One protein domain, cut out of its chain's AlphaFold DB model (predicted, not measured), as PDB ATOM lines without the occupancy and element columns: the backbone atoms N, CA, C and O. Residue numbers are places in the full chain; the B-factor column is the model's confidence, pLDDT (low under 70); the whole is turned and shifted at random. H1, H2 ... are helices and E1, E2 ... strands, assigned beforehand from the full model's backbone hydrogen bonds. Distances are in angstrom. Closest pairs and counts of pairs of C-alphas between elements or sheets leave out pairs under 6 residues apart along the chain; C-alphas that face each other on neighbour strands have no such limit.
ATOM      1  N   TYR A  79      18.069  38.642  -1.668       86.38
ATOM      2  CA  TYR A  79      16.680  38.216  -1.847       86.38
ATOM      3  C   TYR A  79      16.090  38.616  -3.210       86.38
ATOM      4  O   TYR A  79      15.282  37.877  -3.774       86.38
ATOM      5  N   SER A  80      16.494  39.776  -3.736       85.44
ATOM      6  CA  SER A  80      16.013  40.306  -5.019       85.44
ATOM      7  C   SER A  80      16.806  39.789  -6.222       85.44
ATOM      8  O   SER A  80      16.363  39.974  -7.355       85.44
ATOM      9  N   MET A  81      17.965  39.161  -6.004       88.94
ATOM     10  CA  MET A  81      18.759  38.604  -7.094       88.94
ATOM     11  C   MET A  81      18.077  37.372  -7.708       88.94
ATOM     12  O   MET A  81      17.375  36.634  -7.005       88.94
ATOM     13  N   PRO A  82      18.293  37.114  -9.011       90.81
ATOM     14  CA  PRO A  82      17.847  35.884  -9.650       90.81
ATOM     15  C   PRO A  82      18.350  34.649  -8.905       90.81
ATOM     16  O   PRO A  82      19.491  34.610  -8.442       90.81
ATOM     17  N   LYS A  83      17.488  33.644  -8.785       91.19
ATOM     18  CA  LYS A  83      17.822  32.361  -8.157       91.19
ATOM     19  C   LYS A  83      18.537  31.451  -9.158       91.19
ATOM     20  O   LYS A  83      18.496  31.696 -10.364       91.19
ATOM     21  N   GLU A  84      19.169  30.394  -8.666       91.38
ATOM     22  CA  GLU A  84      19.615  29.275  -9.501       91.38
ATOM     23  C   GLU A  84      18.445  28.792 -10.377       91.38
ATOM     24  O   GLU A  84      17.325  28.626  -9.882       91.38
ATOM     25  N   ASN A  85      18.695  28.601 -11.677       89.44
ATOM     26  CA  ASN A  85      17.695  28.297 -12.711       89.44
ATOM     27  C   ASN A  85      16.785  29.479 -13.127       89.44
ATOM     28  O   ASN A  85      15.791  29.291 -13.835       89.44
ATOM     29  N   GLU A  86      17.089  30.714 -12.708       87.81
ATOM     30  CA  GLU A  86      16.417  31.939 -13.166       87.81
ATOM     31  C   GLU A  86      17.312  32.829 -14.054       87.81
ATOM     32  O   GLU A  86      17.105  34.040 -14.126       87.81
ATOM     33  N   GLU A  87      18.276  32.259 -14.781       84.50
ATOM     34  CA  GLU A  87      19.281  32.972 -15.598       84.50
ATOM     35  C   GLU A  87      18.649  33.893 -16.644       84.50
ATOM     36  O   GLU A  87      19.213  34.924 -17.013       84.50
ATOM     37  N   ARG A  88      17.442  33.558 -17.104       82.62
ATOM     38  CA  ARG A  88      16.657  34.419 -17.996       82.62
ATOM     39  C   ARG A  88      16.374  35.803 -17.400       82.62
ATOM     40  O   ARG A  88      16.201  36.744 -18.157       82.62
ATOM     41  N   LYS A  89      16.355  35.942 -16.067       81.56
ATOM     42  CA  LYS A  89      16.203  37.227 -15.357       81.56
ATOM     43  C   LYS A  89      17.514  38.019 -15.263       81.56
ATOM     44  O   LYS A  89      17.497  39.178 -14.862       81.56
ATOM     45  N   CYS A  90      18.641  37.410 -15.632       77.25
ATOM     46  CA  CYS A  90      19.942  38.073 -15.745       77.25
ATOM     47  C   CYS A  90      20.146  38.750 -17.112       77.25
ATOM     48  O   CYS A  90      21.169  39.395 -17.335       77.25
ATOM     49  N   LYS A  91      19.205  38.585 -18.055       67.44
ATOM     50  CA  LYS A  91      19.244  39.154 -19.409       67.44
ATOM     51  C   LYS A  91      17.923  39.877 -19.707       67.44
ATOM     52  O   LYS A  91      16.884  39.543 -19.148       67.44
ATOM     53  N   GLN A  92      17.959  40.884 -20.581       59.53
ATOM     54  CA  GLN A  92      16.751  41.548 -21.102       59.53
ATOM     55  C   GLN A  92      15.821  40.545 -21.830       59.53
ATOM     56  O   GLN A  92      16.336  39.537 -22.322       59.53
ATOM     57  N   PRO A  93      14.482  40.776 -21.905       55.16
ATOM     58  CA  PRO A  93      13.811  42.087 -21.900       55.16
ATOM     59  C   PRO A  93      12.808  42.362 -20.763       55.16
ATOM     60  O   PRO A  93      12.063  43.336 -20.846       55.16
ATOM     61  N   ILE A  94      12.762  41.580 -19.683       40.47
ATOM     62  CA  ILE A  94      11.789  41.848 -18.607       40.47
ATOM     63  C   ILE A  94      12.413  42.762 -17.540       40.47
ATOM     64  O   ILE A  94      12.859  42.299 -16.495       40.47
ATOM     65  N   GLY A  95      12.444  44.070 -17.828       43.53
ATOM     66  CA  GLY A  95      12.751  45.133 -16.859       43.53
ATOM     67  C   GLY A  95      13.765  46.187 -17.329       43.53
ATOM     68  O   GLY A  95      14.683  45.908 -18.098       43.53
ATOM     69  N   THR A  96      13.611  47.419 -16.835       40.69
ATOM     70  CA  THR A  96      14.517  48.555 -17.082       40.69
ATOM     71  C   THR A  96      15.754  48.460 -16.181       40.69
ATOM     72  O   THR A  96      15.872  49.174 -15.189       40.69
ATOM     73  N   GLY A  97      16.666  47.534 -16.475       53.16
ATOM     74  CA  GLY A  97      17.915  47.413 -15.725       53.16
ATOM     75  C   GLY A  97      18.785  46.244 -16.172       53.16
ATOM     76  O   GLY A  97      18.286  45.183 -16.533       53.16
ATOM     77  N   HIS A  98      20.103  46.436 -16.138       62.00
ATOM     78  CA  HIS A  98      21.064  45.343 -16.267       62.00
ATOM     79  C   HIS A  98      21.254  44.694 -14.893       62.00
ATOM     80  O   HIS A  98      22.036  45.184 -14.080       62.00
ATOM     81  N   THR A  99      20.534  43.606 -14.616       76.75
ATOM     82  CA  THR A  99      20.802  42.781 -13.429       76.75
ATOM     83  C   THR A  99      22.081  41.986 -13.668       76.75
ATOM     84  O   THR A  99      22.087  40.996 -14.397       76.75
ATOM     85  N   ASP A 100      23.187  42.439 -13.085       84.88
ATOM     86  CA  ASP A 100      24.464  41.743 -13.194       84.88
ATOM     87  C   ASP A 100      24.465  40.475 -12.330       84.88
ATOM     88  O   ASP A 100      24.406  40.548 -11.106       84.88
ATOM     89  N   CYS A 101      24.548  39.312 -12.974       87.62
ATOM     90  CA  CYS A 101      24.621  37.999 -12.324       87.62
ATOM     91  C   CYS A 101      25.997  37.330 -12.469       87.62
ATOM     92  O   CYS A 101      26.164  36.158 -12.134       87.62
ATOM     93  N   ARG A 102      26.995  38.029 -13.025       88.56
ATOM     94  CA  ARG A 102      28.284  37.422 -13.407       88.56
ATOM     95  C   ARG A 102      29.218  37.148 -12.225       88.56
ATOM     96  O   ARG A 102      30.334  36.687 -12.432       88.56
ATOM     97  N   GLY A 103      28.791  37.416 -10.991       88.69
ATOM     98  CA  GLY A 103      29.538  37.071  -9.783       88.69
ATOM     99  C   GLY A 103      29.400  35.607  -9.364       88.69
ATOM    100  O   GLY A 103      30.102  35.176  -8.450       88.69
ATOM    101  N   GLY A 104      28.541  34.841 -10.043       90.88
ATOM    102  CA  GLY A 104      28.281  33.435  -9.747       90.88
ATOM    103  C   GLY A 104      27.177  33.247  -8.711       90.88
ATOM    104  O   GLY A 104      26.491  34.199  -8.335       90.88
ATOM    105  N   LEU A 105      26.995  32.003  -8.278       92.62
ATOM    106  CA  LEU A 105      25.998  31.622  -7.282       92.62
ATOM    107  C   LEU A 105      26.576  31.708  -5.870       92.62
ATOM    108  O   LEU A 105      27.717  31.323  -5.619       92.62
ATOM    109  N   GLU A 106      25.757  32.155  -4.930       90.88
ATOM    110  CA  GLU A 106      26.043  32.104  -3.504       90.88
ATOM    111  C   GLU A 106      24.847  31.557  -2.732       90.88
ATOM    112  O   GLU A 106      23.697  31.719  -3.142       90.88
ATOM    113  N   GLN A 107      25.118  30.923  -1.594       89.38
ATOM    114  CA  GLN A 107      24.066  30.475  -0.695       89.38
ATOM    115  C   GLN A 107      23.329  31.693  -0.122       89.38
ATOM    116  O   GLN A 107      23.922  32.519   0.577       89.38
ATOM    117  N   ALA A 108      22.037  31.799  -0.418       80.56
ATOM    118  CA  ALA A 108      21.145  32.768   0.189       80.56
ATOM    119  C   ALA A 108      20.475  32.176   1.437       80.56
ATOM    120  O   ALA A 108      20.537  30.974   1.718       80.56
ATOM    121  N   CYS A 109      19.839  33.047   2.216       78.38
ATOM    122  CA  CYS A 109      19.251  32.680   3.502       78.38
ATOM    123  C   CYS A 109      17.982  31.828   3.415       78.38
ATOM    124  O   CYS A 109      17.550  31.293   4.426       78.38
ATOM    125  N   ASP A 110      17.355  31.739   2.244       78.44
ATOM    126  CA  ASP A 110      16.169  30.912   2.007       78.44
ATOM    127  C   ASP A 110      16.533  29.454   1.670       78.44
ATOM    128  O   ASP A 110      15.691  28.697   1.191       78.44
ATOM    129  N   GLY A 111      17.795  29.063   1.885       82.75
ATOM    130  CA  GLY A 111      18.307  27.740   1.537       82.75
ATOM    131  C   GLY A 111      18.564  27.561   0.039       82.75
ATOM    132  O   GLY A 111      19.116  26.538  -0.357       82.75
ATOM    133  N   LYS A 112      18.258  28.560  -0.796       86.00
ATOM    134  CA  LYS A 112      18.503  28.523  -2.240       86.00
ATOM    135  C   LYS A 112      19.795  29.246  -2.585       86.00
ATOM    136  O   LYS A 112      20.294  30.076  -1.826       86.00
ATOM    137  N   LYS A 113      20.349  28.923  -3.749       91.75
ATOM    138  CA  LYS A 113      21.453  29.688  -4.319       91.75
ATOM    139  C   LYS A 113      20.902  30.839  -5.146       91.75
ATOM    140  O   LYS A 113      20.036  30.624  -5.994       91.75
ATOM    141  N   ASN A 114      21.440  32.034  -4.931       92.44
ATOM    142  CA  ASN A 114      21.116  33.218  -5.718       92.44
ATOM    143  C   ASN A 114      22.363  33.700  -6.447       92.44
ATOM    144  O   ASN A 114      23.484  33.545  -5.961       92.44
ATOM    145  N   TYR A 115      22.164  34.301  -7.611       92.12
ATOM    146  CA  TYR A 115      23.225  34.996  -8.311       92.12
ATOM    147  C   TYR A 115      23.681  36.217  -7.511       92.12
ATOM    148  O   TYR A 115      22.892  36.846  -6.807       92.12
ATOM    149  N   LYS A 116      24.953  36.588  -7.655       92.44
ATOM    150  CA  LYS A 116      25.488  37.857  -7.153       92.44
ATOM    151  C   LYS A 116      26.127  38.682  -8.278       92.44
ATOM    152  O   LYS A 116      26.560  38.113  -9.286       92.44
ATOM    153  N   PRO A 117      26.211  40.012  -8.120       90.69
ATOM    154  CA  PRO A 117      26.908  40.872  -9.074       90.69
ATOM    155  C   PRO A 117      28.399  40.551  -9.182       90.69
ATOM    156  O   PRO A 117      29.005  40.103  -8.208       90.69
ATOM    157  N   SER A 118      29.020  40.802 -10.338       91.50
ATOM    158  CA  SER A 118      30.439  40.471 -10.547       91.50
ATOM    159  C   SER A 118      31.365  41.253  -9.628       91.50
ATOM    160  O   SER A 118      32.308  40.689  -9.074       91.50
ATOM    161  N   TRP A 119      31.049  42.526  -9.392       89.75
ATOM    162  CA  TRP A 119      31.811  43.401  -8.505       89.75
ATOM    163  C   TRP A 119      31.814  42.914  -7.048       89.75
ATOM    164  O   TRP A 119      32.704  43.278  -6.286       89.75
ATOM    165  N   ALA A 120      30.879  42.048  -6.643       92.00
ATOM    166  CA  ALA A 120      30.881  41.463  -5.301       92.00
ATOM    167  C   ALA A 120      32.036  40.464  -5.080       92.00
ATOM    168  O   ALA A 120      32.301  40.095  -3.940       92.00
ATOM    169  N   ASN A 121      32.715  40.014  -6.144       91.44
ATOM    170  CA  ASN A 121      33.894  39.147  -6.041       91.44
ATOM    171  C   ASN A 121      35.193  39.921  -5.812       91.44
ATOM    172  O   ASN A 121      36.110  39.393  -5.193       91.44
ATOM    173  N   SER A 122      35.281  41.146  -6.329       91.06
ATOM    174  CA  SER A 122      36.471  41.993  -6.213       91.06
ATOM    175  C   SER A 122      36.406  42.938  -5.019       91.06
ATOM    176  O   SER A 122      37.435  43.276  -4.442       91.06
ATOM    177  N   ASN A 123      35.204  43.375  -4.648       92.50
ATOM    178  CA  ASN A 123      35.020  44.415  -3.649       92.50
ATOM    179  C   ASN A 123      34.997  43.827  -2.234       92.50
ATOM    180  O   ASN A 123      34.506  42.720  -1.997       92.50
ATOM    181  N   LYS A 124      35.458  44.603  -1.250       93.81
ATOM    182  CA  LYS A 124      35.456  44.185   0.154       93.81
ATOM    183  C   LYS A 124      34.059  44.317   0.751       93.81
ATOM    184  O   LYS A 124      33.527  45.424   0.859       93.81
ATOM    185  N   GLN A 125      33.485  43.202   1.202       93.69
ATOM    186  CA  GLN A 125      32.206  43.215   1.911       93.69
ATOM    187  C   GLN A 125      32.331  43.933   3.267       93.69
ATOM    188  O   GLN A 125      33.279  43.723   4.027       93.69
ATOM    189  N   VAL A 126      31.335  44.754   3.590       94.19
ATOM    190  CA  VAL A 126      31.163  45.402   4.891       94.19
ATOM    191  C   VAL A 126      30.062  44.684   5.663       94.19
ATOM    192  O   VAL A 126      28.920  44.601   5.210       94.19
ATOM    193  N   VAL A 127      30.400  44.189   6.853       92.81
ATOM    194  CA  VAL A 127      29.433  43.597   7.784       92.81
ATOM    195  C   VAL A 127      28.907  44.687   8.711       92.81
ATOM    196  O   VAL A 127      29.680  45.342   9.410       92.81
ATOM    197  N   ILE A 128      27.590  44.873   8.711       93.44
ATOM    198  CA  ILE A 128      26.893  45.863   9.534       93.44
ATOM    199  C   ILE A 128      26.093  45.108  10.609       93.44
ATOM    200  O   ILE A 128      25.238  44.293  10.255       93.44
ATOM    201  N   PRO A 129      26.349  45.327  11.914       92.88
ATOM    202  CA  PRO A 129      25.572  44.694  12.983       92.88
ATOM    203  C   PRO A 129      24.073  45.032  12.912       92.88
ATOM    204  O   PRO A 129      23.698  46.151  12.578       92.88
ATOM    205  N   GLY A 130      23.208  44.061  13.231       90.88
ATOM    206  CA  GLY A 130      21.741  44.227  13.218       90.88
ATOM    207  C   GLY A 130      21.100  44.253  11.822       90.88
ATOM    208  O   GLY A 130      19.885  44.410  11.682       90.88
ATOM    209  N   MET A 131      21.912  44.099  10.782       90.44
ATOM    210  CA  MET A 131      21.508  44.187   9.390       90.44
ATOM    211  C   MET A 131      21.224  42.773   8.866       90.44
ATOM    212  O   MET A 131      22.003  41.854   9.116       90.44
ATOM    213  N   ARG A 132      20.103  42.557   8.162       90.94
ATOM    214  CA  ARG A 132      19.738  41.211   7.687       90.94
ATOM    215  C   ARG A 132      20.520  40.887   6.407       90.94
ATOM    216  O   ARG A 132      20.197  41.456   5.359       90.94
ATOM    217  N   PRO A 133      21.488  39.948   6.427       86.44
ATOM    218  CA  PRO A 133      22.371  39.687   5.281       86.44
ATOM    219  C   PRO A 133      21.623  39.136   4.061       86.44
ATOM    220  O   PRO A 133      22.124  39.176   2.946       86.44
ATOM    221  N   CYS A 134      20.404  38.643   4.270       87.06
ATOM    222  CA  CYS A 134      19.500  38.162   3.232       87.06
ATOM    223  C   CYS A 134      18.901  39.301   2.405       87.06
ATOM    224  O   CYS A 134      18.491  39.088   1.268       87.06
ATOM    225  N   ARG A 135      18.805  40.498   2.995       88.88
ATOM    226  CA  ARG A 135      18.161  41.660   2.383       88.88
ATOM    227  C   ARG A 135      19.140  42.644   1.799       88.88
ATOM    228  O   ARG A 135      18.832  43.213   0.765       88.88
ATOM    229  N   TYR A 136      20.293  42.833   2.429       91.75
ATOM    230  CA  TYR A 136      21.319  43.703   1.874       91.75
ATOM    231  C   TYR A 136      22.709  43.144   2.143       91.75
ATOM    232  O   TYR A 136      22.987  42.559   3.192       91.75
ATOM    233  N   LYS A 137      23.604  43.367   1.190       93.19
ATOM    234  CA  LYS A 137      25.044  43.228   1.376       93.19
ATOM    235  C   LYS A 137      25.706  44.484   0.842       93.19
ATOM    236  O   LYS A 137      25.383  44.921  -0.259       93.19
ATOM    237  N   PHE A 138      26.610  45.048   1.632       93.75
ATOM    238  CA  PHE A 138      27.310  46.293   1.331       93.75
ATOM    239  C   PHE A 138      28.773  46.012   1.028       93.75
ATOM    240  O   PHE A 138      29.378  45.132   1.637       93.75
ATOM    241  N   PHE A 139      29.338  46.769   0.096       93.19
ATOM    242  CA  PHE A 139      30.692  46.586  -0.393       93.19
ATOM    243  C   PHE A 139      31.380  47.929  -0.608       93.19
ATOM    244  O   PHE A 139      30.747  48.940  -0.929       93.19
ATOM    245  N   LYS A 140      32.696  47.904  -0.431       91.06
ATOM    246  CA  LYS A 140      33.620  48.992  -0.734       91.06
ATOM    247  C   LYS A 140      34.582  48.541  -1.818       91.06
ATOM    248  O   LYS A 140      34.992  47.379  -1.802       91.06
ATOM    249  N   LEU A 141      34.915  49.458  -2.719       84.56
ATOM    250  CA  LEU A 141      36.085  49.313  -3.586       84.56
ATOM    251  C   LEU A 141      37.362  49.178  -2.744       84.56
ATOM    252  O   LEU A 141      37.400  49.769  -1.636       84.56
TER     253      LEU A 141
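AT A GLANCE: This is residues 79 to 141 of the 141 residues of the protein "Hypothetical protein" of Adineta steineri (UniProt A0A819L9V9). Little of this domain is regular structure: two small two-stranded hairpins, E3-E4 towards one end and E1-E2 nearer the middle, are joined through short H2, and a mostly looped part with H1 makes the other end, where residues 92 to 97 stick out. The printed part has 63 residues, with H1, E1, E2, H2, E3, E4 in order; both sheets are antiparallel, the class is mixed, and named elements hold only 21 residues. It is compact, with a radius of gyration of the C-alphas of 12.2 A, spanning 36 by 27 by 19 A.

IN THESE COORDINATES: E4, residues 137 to 140, measures 10.5 A and ends with C-alpha 140 at (33.620, 48.992, -0.734). E3 is residues 124 to 126, E1 105 to 107, E2 113 to 115, H2 119 to 122. H1, residues 87 to 90, begins with C-alpha 87 at (19.281, 32.972, -15.598).

HOW THE PARTS SIT: Hairpin E3 and E4 is antiparallel at 128 degrees; N 126 and O 138, 2.8 A, are within hydrogen-bond range. The closest C-alphas of H2 and E4, Ala 120 and Phe 139, are 7.1 A apart. Hairpin E1 and E2, antiparallel at 138 degrees, has N 106 and O 114 at 2.9 A; both strands are apart from E3 and E4. H1 is apart from E2, H2, E3 and E4. H1 and H2 are too short for an O i to N i+4 pair; each has its one O i to N i+3 pair within range.

THE WHOLE: The farthest C-alphas, Pro 93 and Pro 129, are 36.9 A apart. The printed part has no cut; H1 to E1 is a long link. Residues 91 to 98 have pLDDT under 70.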